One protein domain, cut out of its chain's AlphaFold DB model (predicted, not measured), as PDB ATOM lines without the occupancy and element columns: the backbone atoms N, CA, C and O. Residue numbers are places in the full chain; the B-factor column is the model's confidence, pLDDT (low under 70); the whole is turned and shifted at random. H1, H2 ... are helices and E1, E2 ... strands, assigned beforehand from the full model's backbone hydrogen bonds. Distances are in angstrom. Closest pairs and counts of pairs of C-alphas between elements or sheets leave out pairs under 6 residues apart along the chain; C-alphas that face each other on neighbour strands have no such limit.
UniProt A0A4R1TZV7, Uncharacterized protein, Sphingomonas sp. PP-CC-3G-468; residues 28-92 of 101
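AT A GLANCE: This is residues 28 to 92 of the 101 residues of an uncharacterized protein of Sphingomonas sp. PP-CC-3G-468 (UniProt A0A4R1TZV7). A small twisted sheet of four short strands has one helix, H2, packed over one face, and no named helix covers the other face. A loop with the one-turn helix H1 lies at one end of the longest axis, past E1 and E2, and a long link folds back from E3 to H2. The printed part has 65 residues, with E1, H1, E2, E3, H2 and E4 in chain order; the mixed sheet runs E1, E2, E4, E3. The class is mixed, helices and strands, with under half of the residues in named elements. The whole is only just compact, close to loose, with a radius of gyration of the C-alphas of 12.5 A and spans of 35 by 26 by 17 A.

IN THESE COORDINATES: E1, residues 28 to 31, begins at C-alpha 28 (3.341, 48.399, 7.091) and is 9.8 A long. H1 is residues 33 to 36, 5.6 A. E2, residues 47 to 51, measures 12.8 A. E3 is residues 61 to 64, 9.8 A. H2, residues 76 to 83, measures 10.2 A. E4, residues 88 to 91, is 10.5 A long and ends at C-alpha 91 (12.019, 43.946, 2.521).

HOW THE PARTS SIT: Edge strand E1 is antiparallel to E2, with N 29 and O 49 at 2.9 A. E2 is antiparallel to E4, with N 91 and O 48 at 2.8 A. E4 is parallel to edge strand E3, with N 62 and O 88 at 2.8 A. E3, H2 and E4 form a strand-helix-strand unit, two parallel neighbour strands with a helix between, whose crossover is right-handed. H2 is on the sheet at a height of 8.7 A, over E4 and only just over E2, with 3 of its C-alphas on E2; it runs along the strands, at 17 degrees to E4 on the local plane. The closest C-alphas of H2 and E4 are those of Ala 83 and Val 89, 6.1 A. H1 is not on the sheet. In H2 every O i to N i+4 pair is within hydrogen-bond range; H1 is too short for such a pair.

THE WHOLE: The C-alphas of Arg 39 and Arg 85, the two farthest apart, are 35.6 A apart. The printed part has no cut. The link from E3 to H2 is long, with 11 residues. The mean pLDDT of the printed part is 90.0, and no printed residue is under 70.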
ATOM      1  N   VAL A  28       1.909  48.299   7.390       92.25
ATOM      2  CA  VAL A  28       3.341  48.399   7.091       92.25
ATOM      3  C   VAL A  28       4.095  48.464   8.405       92.25
ATOM      4  O   VAL A  28       4.180  49.524   9.025       92.25
ATOM      5  N   GLU A  29       4.690  47.349   8.805       93.31
ATOM      6  CA  GLU A  29       5.518  47.293  10.004       93.31
ATOM      7  C   GLU A  29       6.985  47.564   9.653       93.31
ATOM      8  O   GLU A  29       7.508  47.082   8.644       93.31
ATOM      9  N   ARG A  30       7.654  48.359  10.493       93.25
ATOM     10  CA  ARG A  30       9.086  48.652  10.389       93.25
ATOM     11  C   ARG A  30       9.812  48.066  11.587       93.25
ATOM     12  O   ARG A  30       9.599  48.522  12.706       93.25
ATOM     13  N   ILE A  31      10.675  47.087  11.340       92.94
ATOM     14  CA  ILE A  31      11.357  46.331  12.394       92.94
ATOM     15  C   ILE A  31      12.854  46.605  12.319       92.94
ATOM     16  O   ILE A  31      13.501  46.297  11.316       92.94
ATOM     17  N   LEU A  32      13.406  47.164  13.396       93.75
ATOM     18  CA  LEU A  32      14.848  47.361  13.534       93.75
ATOM     19  C   LEU A  32      15.561  46.008  13.680       93.75
ATOM     20  O   LEU A  32      15.108  45.175  14.471       93.75
ATOM     21  N   PRO A  33      16.707  45.793  13.014       92.75
ATOM     22  CA  PRO A  33      17.576  44.647  13.275       92.75
ATOM     23  C   PRO A  33      17.914  44.453  14.764       92.75
ATOM     24  O   PRO A  33      17.922  43.324  15.256       92.75
ATOM     25  N   SER A  34      18.093  45.542  15.517       95.88
ATOM     26  CA  SER A  34      18.386  45.511  16.955       95.88
ATOM     27  C   SER A  34      17.260  44.939  17.820       95.88
ATOM     28  O   SER A  34      17.504  44.575  18.967       95.88
ATOM     29  N   ALA A  35      16.030  44.858  17.301       94.75
ATOM     30  CA  ALA A  35      14.927  44.192  17.989       94.75
ATOM     31  C   ALA A  35      15.107  42.664  18.019       94.75
ATOM     32  O   ALA A  35      14.626  42.012  18.943       94.75
ATOM     33  N   ALA A  36      15.808  42.096  17.029       90.62
ATOM     34  CA  ALA A  36      16.145  40.674  16.983       90.62
ATOM     35  C   ALA A  36      17.480  40.370  17.684       90.62
ATOM     36  O   ALA A  36      17.599  39.349  18.359       90.62
ATOM     37  N   ASP A  37      18.475  41.251  17.544       94.12
ATOM     38  CA  ASP A  37      19.774  41.132  18.217       94.12
ATOM     39  C   ASP A  37      20.251  42.506  18.728       94.12
ATOM     40  O   ASP A  37      20.727  43.323  17.934       94.12
ATOM     41  N   PRO A  38      20.202  42.762  20.050       96.31
ATOM     42  CA  PRO A  38      20.609  44.039  20.641       96.31
ATOM     43  C   PRO A  38      22.064  44.446  20.371       96.31
ATOM     44  O   PRO A  38      22.429  45.602  20.581       96.31
ATOM     45  N   ARG A  39      22.924  43.523  19.919       96.06
ATOM     46  CA  ARG A  39      24.319  43.828  19.565       96.06
ATOM     47  C   ARG A  39      24.433  44.608  18.253       96.06
ATOM     48  O   ARG A  39      25.485  45.194  17.989       96.06
ATOM     49  N   ILE A  40      23.386  44.636  17.427       90.69
ATOM     50  CA  ILE A  40      23.376  45.375  16.162       90.69
ATOM     51  C   ILE A  40      23.193  46.869  16.446       90.69
ATOM     52  O   ILE A  40      22.104  47.325  16.775       90.69
ATOM     53  N   GLN A  41      24.272  47.639  16.285       88.75
ATOM     54  CA  GLN A  41      24.255  49.097  16.474       88.75
ATOM     55  C   GLN A  41      24.484  49.875  15.170       88.75
ATOM     56  O   GLN A  41      23.905  50.935  14.972       88.75
ATOM     57  N   ARG A  42      25.323  49.350  14.266       85.75
ATOM     58  CA  ARG A  42      25.774  50.071  13.060       85.75
ATOM     59  C   ARG A  42      24.879  49.872  11.835       85.75
ATOM     60  O   ARG A  42      24.721  50.788  11.040       85.75
ATOM     61  N   PHE A  43      24.318  48.679  11.663       85.56
ATOM     62  CA  PHE A  43      23.496  48.314  10.504       85.56
ATOM     63  C   PHE A  43      22.049  48.120  10.944       85.56
ATOM     64  O   PHE A  43      21.525  47.012  10.899       85.56
ATOM     65  N   ASN A  44      21.458  49.190  11.477       89.69
ATOM     66  CA  ASN A  44      20.187  49.124  12.191       89.69
ATOM     67  C   ASN A  44      19.023  49.794  11.450       89.69
ATOM     68  O   ASN A  44      18.011  50.114  12.066       89.69
ATOM     69  N   ASP A  45      19.155  50.023  10.145       89.25
ATOM     70  CA  ASP A  45      18.046  50.558   9.362       89.25
ATOM     71  C   ASP A  45      16.884  49.555   9.317       89.25
ATOM     72  O   ASP A  45      17.108  48.342   9.253       89.25
ATOM     73  N   PRO A  46      15.631  50.033   9.393       92.12
ATOM     74  CA  PRO A  46      14.486  49.160   9.575       92.12
ATOM     75  C   PRO A  46      14.205  48.305   8.339       92.12
ATOM     76  O   PRO A  46      14.096  48.803   7.217       92.12
ATOM     77  N   ASN A  47      13.944  47.027   8.585       93.06
ATOM     78  CA  ASN A  47      13.289  46.139   7.634       93.06
ATOM     79  C   ASN A  47      11.815  46.533   7.484       93.06
ATOM     80  O   ASN A  47      11.225  47.083   8.416       93.06
ATOM     81  N   VAL A  48      11.196  46.215   6.344       94.44
ATOM     82  CA  VAL A  48       9.764  46.477   6.116       94.44
ATOM     83  C   VAL A  48       9.006  45.168   5.947       94.44
ATOM     84  O   VAL A  48       9.332  44.367   5.072       94.44
ATOM     85  N   VAL A  49       7.960  44.975   6.745       93.94
ATOM     86  CA  VAL A  49       7.050  43.827   6.679       93.94
ATOM     87  C   VAL A  49       5.667  44.311   6.258       93.94
ATOM     88  O   VAL A  49       5.189  45.342   6.733       93.94
ATOM     89  N   LEU A  50       5.020  43.568   5.359       93.12
ATOM     90  CA  LEU A  50       3.599  43.754   5.072       93.12
ATOM     91  C   LEU A  50       2.762  42.745   5.855       93.12
ATOM     92  O   LEU A  50       2.763  41.554   5.540       93.12
ATOM     93  N   ASN A  51       2.018  43.251   6.833       83.31
ATOM     94  CA  ASN A  51       1.056  42.499   7.632       83.31
ATOM     95  C   ASN A  51      -0.370  42.703   7.107       83.31
ATOM     96  O   ASN A  51      -0.626  43.583   6.288       83.31
ATOM     97  N   GLY A  52      -1.322  41.890   7.570       74.25
ATOM     98  CA  GLY A  52      -2.744  42.083   7.254       74.25
ATOM     99  C   GLY A  52      -3.141  41.740   5.814       74.25
ATOM    100  O   GLY A  52      -4.147  42.239   5.331       74.25
ATOM    101  N   GLY A  53      -2.360  40.914   5.112       77.50
ATOM    102  CA  GLY A  53      -2.743  40.336   3.819       77.50
ATOM    103  C   GLY A  53      -3.455  38.980   3.958       77.50
ATOM    104  O   GLY A  53      -3.513  38.426   5.053       77.50
ATOM    105  N   PRO A  54      -3.939  38.387   2.850       84.31
ATOM    106  CA  PRO A  54      -4.576  37.062   2.847       84.31
ATOM    107  C   PRO A  54      -3.610  35.894   3.134       84.31
ATOM    108  O   PRO A  54      -4.020  34.736   3.119       84.31
ATOM    109  N   ALA A  55      -2.320  36.171   3.342       89.19
ATOM    110  CA  ALA A  55      -1.302  35.158   3.565       89.19
ATOM    111  C   ALA A  55      -1.511  34.436   4.905       89.19
ATOM    112  O   ALA A  55      -1.637  35.061   5.959       89.19
ATOM    113  N   THR A  56      -1.497  33.106   4.871       90.38
ATOM    114  CA  THR A  56      -1.476  32.281   6.081       90.38
ATOM    115  C   THR A  56      -0.061  32.208   6.658       90.38
ATOM    116  O   THR A  56       0.923  32.588   6.013       90.38
ATOM    117  N   ARG A  57       0.069  31.670   7.876       89.06
ATOM    118  CA  ARG A  57       1.373  31.448   8.521       89.06
ATOM    119  C   ARG A  57       2.329  30.612   7.660       89.06
ATOM    120  O   ARG A  57       3.529  30.871   7.690       89.06
ATOM    121  N   ASP A  58       1.798  29.672   6.881       92.88
ATOM    122  CA  ASP A  58       2.579  28.724   6.077       92.88
ATOM    123  C   ASP A  58       2.725  29.149   4.609       92.88
ATOM    124  O   ASP A  58       3.385  28.469   3.825       92.88
ATOM    125  N   ALA A  59       2.145  30.290   4.220       94.31
ATOM    126  CA  ALA A  59       2.273  30.818   2.868       94.31
ATOM    127  C   ALA A  59       3.748  31.053   2.490       94.31
ATOM    128  O   ALA A  59       4.555  31.393   3.356       94.31
ATOM    129  N   PRO A  60       4.157  30.947   1.219       95.75
ATOM    130  CA  PRO A  60       5.540  31.218   0.837       95.75
ATOM    131  C   PRO A  60       5.982  32.642   1.222       95.75
ATOM    132  O   PRO A  60       5.192  33.590   1.173       95.75
ATOM    133  N   LEU A  61       7.246  32.779   1.627       95.44
ATOM    134  CA  LEU A  61       7.860  34.062   1.967       95.44
ATOM    135  C   LEU A  61       8.622  34.611   0.760       95.44
ATOM    136  O   LEU A  61       9.507  33.947   0.227       95.44
ATOM    137  N   VAL A  62       8.305  35.843   0.371       95.94
ATOM    138  CA  VAL A  62       9.076  36.625  -0.594       95.94
ATOM    139  C   VAL A  62       9.960  37.601   0.168       95.94
ATOM    140  O   VAL A  62       9.468  38.436   0.931       95.94
ATOM    141  N   VAL A  63      11.266  37.500  -0.064       94.69
ATOM    142  CA  VAL A  63      12.276  38.394   0.505       94.69
ATOM    143  C   VAL A  63      12.809  39.292  -0.601       94.69
ATOM    144  O   VAL A  63      13.377  38.815  -1.582       94.69
ATOM    145  N   PHE A  64      12.631  40.599  -0.438       92.44
ATOM    146  CA  PHE A  64      13.230  41.605  -1.300       92.44
ATOM    147  C   PHE A  64      14.570  42.051  -0.734       92.44
ATOM    148  O   PHE A  64      14.627  42.645   0.342       92.44
ATOM    149  N   LEU A  65      15.622  41.789  -1.506       89.56
ATOM    150  CA  LEU A  65      16.972  42.282  -1.274       89.56
ATOM    151  C   LEU A  65      17.276  43.322  -2.357       89.56
ATOM    152  O   LEU A  65      17.273  42.967  -3.541       89.56
ATOM    153  N   PRO A  66      17.472  44.602  -2.005       86.00
ATOM    154  CA  PRO A  66      17.859  45.602  -2.985       86.00
ATOM    155  C   PRO A  66      19.228  45.271  -3.602       86.00
ATOM    156  O   PRO A  66      20.029  44.544  -3.022       86.00
ATOM    157  N   GLY A  67      19.501  45.815  -4.790       79.25
ATOM    158  CA  GLY A  67      20.831  45.774  -5.410       79.25
ATOM    159  C   GLY A  67      21.755  46.881  -4.889       79.25
ATOM    160  O   GLY A  67      21.427  47.584  -3.935       79.25
ATOM    161  N   THR A  68      22.931  47.056  -5.496       77.69
ATOM    162  CA  THR A  68      23.854  48.167  -5.179       77.69
ATOM    163  C   THR A  68      23.137  49.511  -5.277       77.69
ATOM    164  O   THR A  68      22.428  49.763  -6.248       77.69
ATOM    165  N   ASN A  69      23.317  50.367  -4.267       72.75
ATOM    166  CA  ASN A  69      22.629  51.659  -4.114       72.75
ATOM    167  C   ASN A  69      21.107  51.564  -3.920       72.75
ATOM    168  O   ASN A  69      20.428  52.592  -3.904       72.75
ATOM    169  N   GLY A  70      20.543  50.365  -3.762       72.06
ATOM    170  CA  GLY A  70      19.151  50.239  -3.368       72.06
ATOM    171  C   GLY A  70      19.003  50.646  -1.902       72.06
ATOM    172  O   GLY A  70      19.559  50.017  -1.008       72.06
ATOM    173  N   GLY A  71      18.313  51.763  -1.678       73.31
ATOM    174  CA  GLY A  71      18.250  52.410  -0.368       73.31
ATOM    175  C   GLY A  71      17.161  51.862   0.554       73.31
ATOM    176  O   GLY A  71      16.483  50.887   0.269       73.31
ATOM    177  N   GLN A  72      16.903  52.571   1.645       73.19
ATOM    178  CA  GLN A  72      15.860  52.284   2.647       73.19
ATOM    179  C   GLN A  72      14.396  52.290   2.144       73.19
ATOM    180  O   GLN A  72      13.466  52.071   2.919       73.19
ATOM    181  N   HIS A  73      14.161  52.552   0.856       85.19
ATOM    182  CA  HIS A  73      12.822  52.677   0.286       85.19
ATOM    183  C   HIS A  73      12.391  51.363  -0.361       85.19
ATOM    184  O   HIS A  73      12.826  51.014  -1.457       85.19
ATOM    185  N   ALA A  74      11.497  50.654   0.319       88.25
ATOM    186  CA  ALA A  74      10.922  49.425  -0.194       88.25
ATOM    187  C   ALA A  74      10.008  49.694  -1.414       88.25
ATOM    188  O   ALA A  74       9.285  50.700  -1.428       88.25
ATOM    189  N   PRO A  75       9.975  48.810  -2.430       92.06
ATOM    190  CA  PRO A  75       9.117  48.959  -3.606       92.06
ATOM    191  C   PRO A  75       7.653  48.638  -3.253       92.06
ATOM    192  O   PRO A  75       7.116  47.586  -3.603       92.06
ATOM    193  N   MET A  76       6.995  49.553  -2.535       92.44
ATOM    194  CA  MET A  76       5.726  49.287  -1.848       92.44
ATOM    195  C   MET A  76       4.605  48.788  -2.755       92.44
ATOM    196  O   MET A  76       3.831  47.927  -2.343       92.44
ATOM    197  N   LEU A  77       4.510  49.311  -3.981       93.00
ATOM    198  CA  LEU A  77       3.509  48.857  -4.943       93.00
ATOM    199  C   LEU A  77       3.698  47.370  -5.258       93.00
ATOM    200  O   LEU A  77       2.764  46.589  -5.105       93.00
ATOM    201  N   LEU A  78       4.923  46.969  -5.606       92.94
ATOM    202  CA  LEU A  78       5.259  45.578  -5.895       92.94
ATOM    203  C   LEU A  78       5.010  44.677  -4.680       92.94
ATOM    204  O   LEU A  78       4.378  43.629  -4.810       92.94
ATOM    205  N   MET A  79       5.444  45.103  -3.492       93.88
ATOM    206  CA  MET A  79       5.231  44.337  -2.265       93.88
ATOM    207  C   MET A  79       3.741  44.120  -1.978       93.88
ATOM    208  O   MET A  79       3.338  42.994  -1.699       93.88
ATOM    209  N   ARG A  80       2.902  45.158  -2.105       93.62
ATOM    210  CA  ARG A  80       1.442  45.047  -1.924       93.62
ATOM    211  C   ARG A  80       0.809  44.130  -2.962       93.62
ATOM    212  O   ARG A  80      -0.040  43.311  -2.630       93.62
ATOM    213  N   THR A  81       1.249  44.231  -4.214       93.62
ATOM    214  CA  THR A  81       0.793  43.379  -5.316       93.62
ATOM    215  C   THR A  81       1.117  41.896  -5.092       93.62
ATOM    216  O   THR A  81       0.350  41.030  -5.518       93.62
ATOM    217  N   ILE A  82       2.229  41.588  -4.426       94.00
ATOM    218  CA  ILE A  82       2.617  40.222  -4.058       94.00
ATOM    219  C   ILE A  82       1.869  39.762  -2.804       94.00
ATOM    220  O   ILE A  82       1.319  38.663  -2.797       94.00
ATOM    221  N   ALA A  83       1.760  40.614  -1.782       93.81
ATOM    222  CA  ALA A  83       0.997  40.315  -0.572       93.81
ATOM    223  C   ALA A  83      -0.478  40.008  -0.895       93.81
ATOM    224  O   ALA A  83      -1.032  39.022  -0.413       93.81
ATOM    225  N   GLY A  84      -1.090  40.778  -1.801       91.88
ATOM    226  CA  GLY A  84      -2.449  40.540  -2.296       91.88
ATOM    227  C   GLY A  84      -2.632  39.209  -3.037       91.88
ATOM    228  O   GLY A  84      -3.759  38.752  -3.188       91.88
ATOM    229  N   ARG A  85      -1.542  38.551  -3.459       92.69
ATOM    230  CA  ARG A  85      -1.552  37.198  -4.042       92.69
ATOM    231  C   ARG A  85      -1.364  36.082  -3.007       92.69
ATOM    232  O   ARG A  85      -1.171  34.935  -3.395       92.69
ATOM    233  N   GLY A  86      -1.414  36.392  -1.711       92.56
ATOM    234  CA  GLY A  86      -1.336  35.390  -0.643       92.56
ATOM    235  C   GLY A  86       0.080  35.040  -0.199       92.56
ATOM    236  O   GLY A  86       0.260  34.033   0.472       92.56
ATOM    237  N   TYR A  87       1.075  35.857  -0.544       95.06
ATOM    238  CA  TYR A  87       2.455  35.683  -0.087       95.06
ATOM    239  C   TYR A  87       2.728  36.499   1.175       95.06
ATOM    240  O   TYR A  87       2.207  37.604   1.340       95.06
ATOM    241  N   ARG A  88       3.622  35.997   2.026       95.19
ATOM    242  CA  ARG A  88       4.268  36.821   3.057       95.19
ATOM    243  C   ARG A  88       5.358  37.647   2.382       95.19
ATOM    244  O   ARG A  88       6.074  37.113   1.537       95.19
ATOM    245  N   VAL A  89       5.496  38.927   2.726       95.56
ATOM    246  CA  VAL A  89       6.448  39.822   2.049       95.56
ATOM    247  C   VAL A  89       7.282  40.600   3.056       95.56
ATOM    248  O   VAL A  89       6.743  41.261   3.945       95.56
ATOM    249  N   LEU A  90       8.598  40.537   2.869       94.88
ATOM    250  CA  LEU A  90       9.613  41.202   3.675       94.88
ATOM    251  C   LEU A  90      10.582  41.950   2.753       94.88
ATOM    252  O   LEU A  90      11.024  41.411   1.739       94.88
ATOM    253  N   TYR A  91      10.936  43.175   3.119       94.94
ATOM    254  CA  TYR A  91      12.019  43.946   2.521       94.94
ATOM    255  C   TYR A  91      13.156  44.076   3.527       94.94
ATOM    256  O   TYR A  91      12.945  44.569   4.637       94.94
ATOM    257  N   LEU A  92      14.344  43.644   3.120       91.81
ATOM    258  CA  LEU A  92      15.562  43.722   3.915       91.81
ATOM    259  C   LEU A  92      16.514  44.714   3.236       91.81
ATOM    260  O   LEU A  92      17.194  44.324   2.283       91.81
TER     261      LEU A  92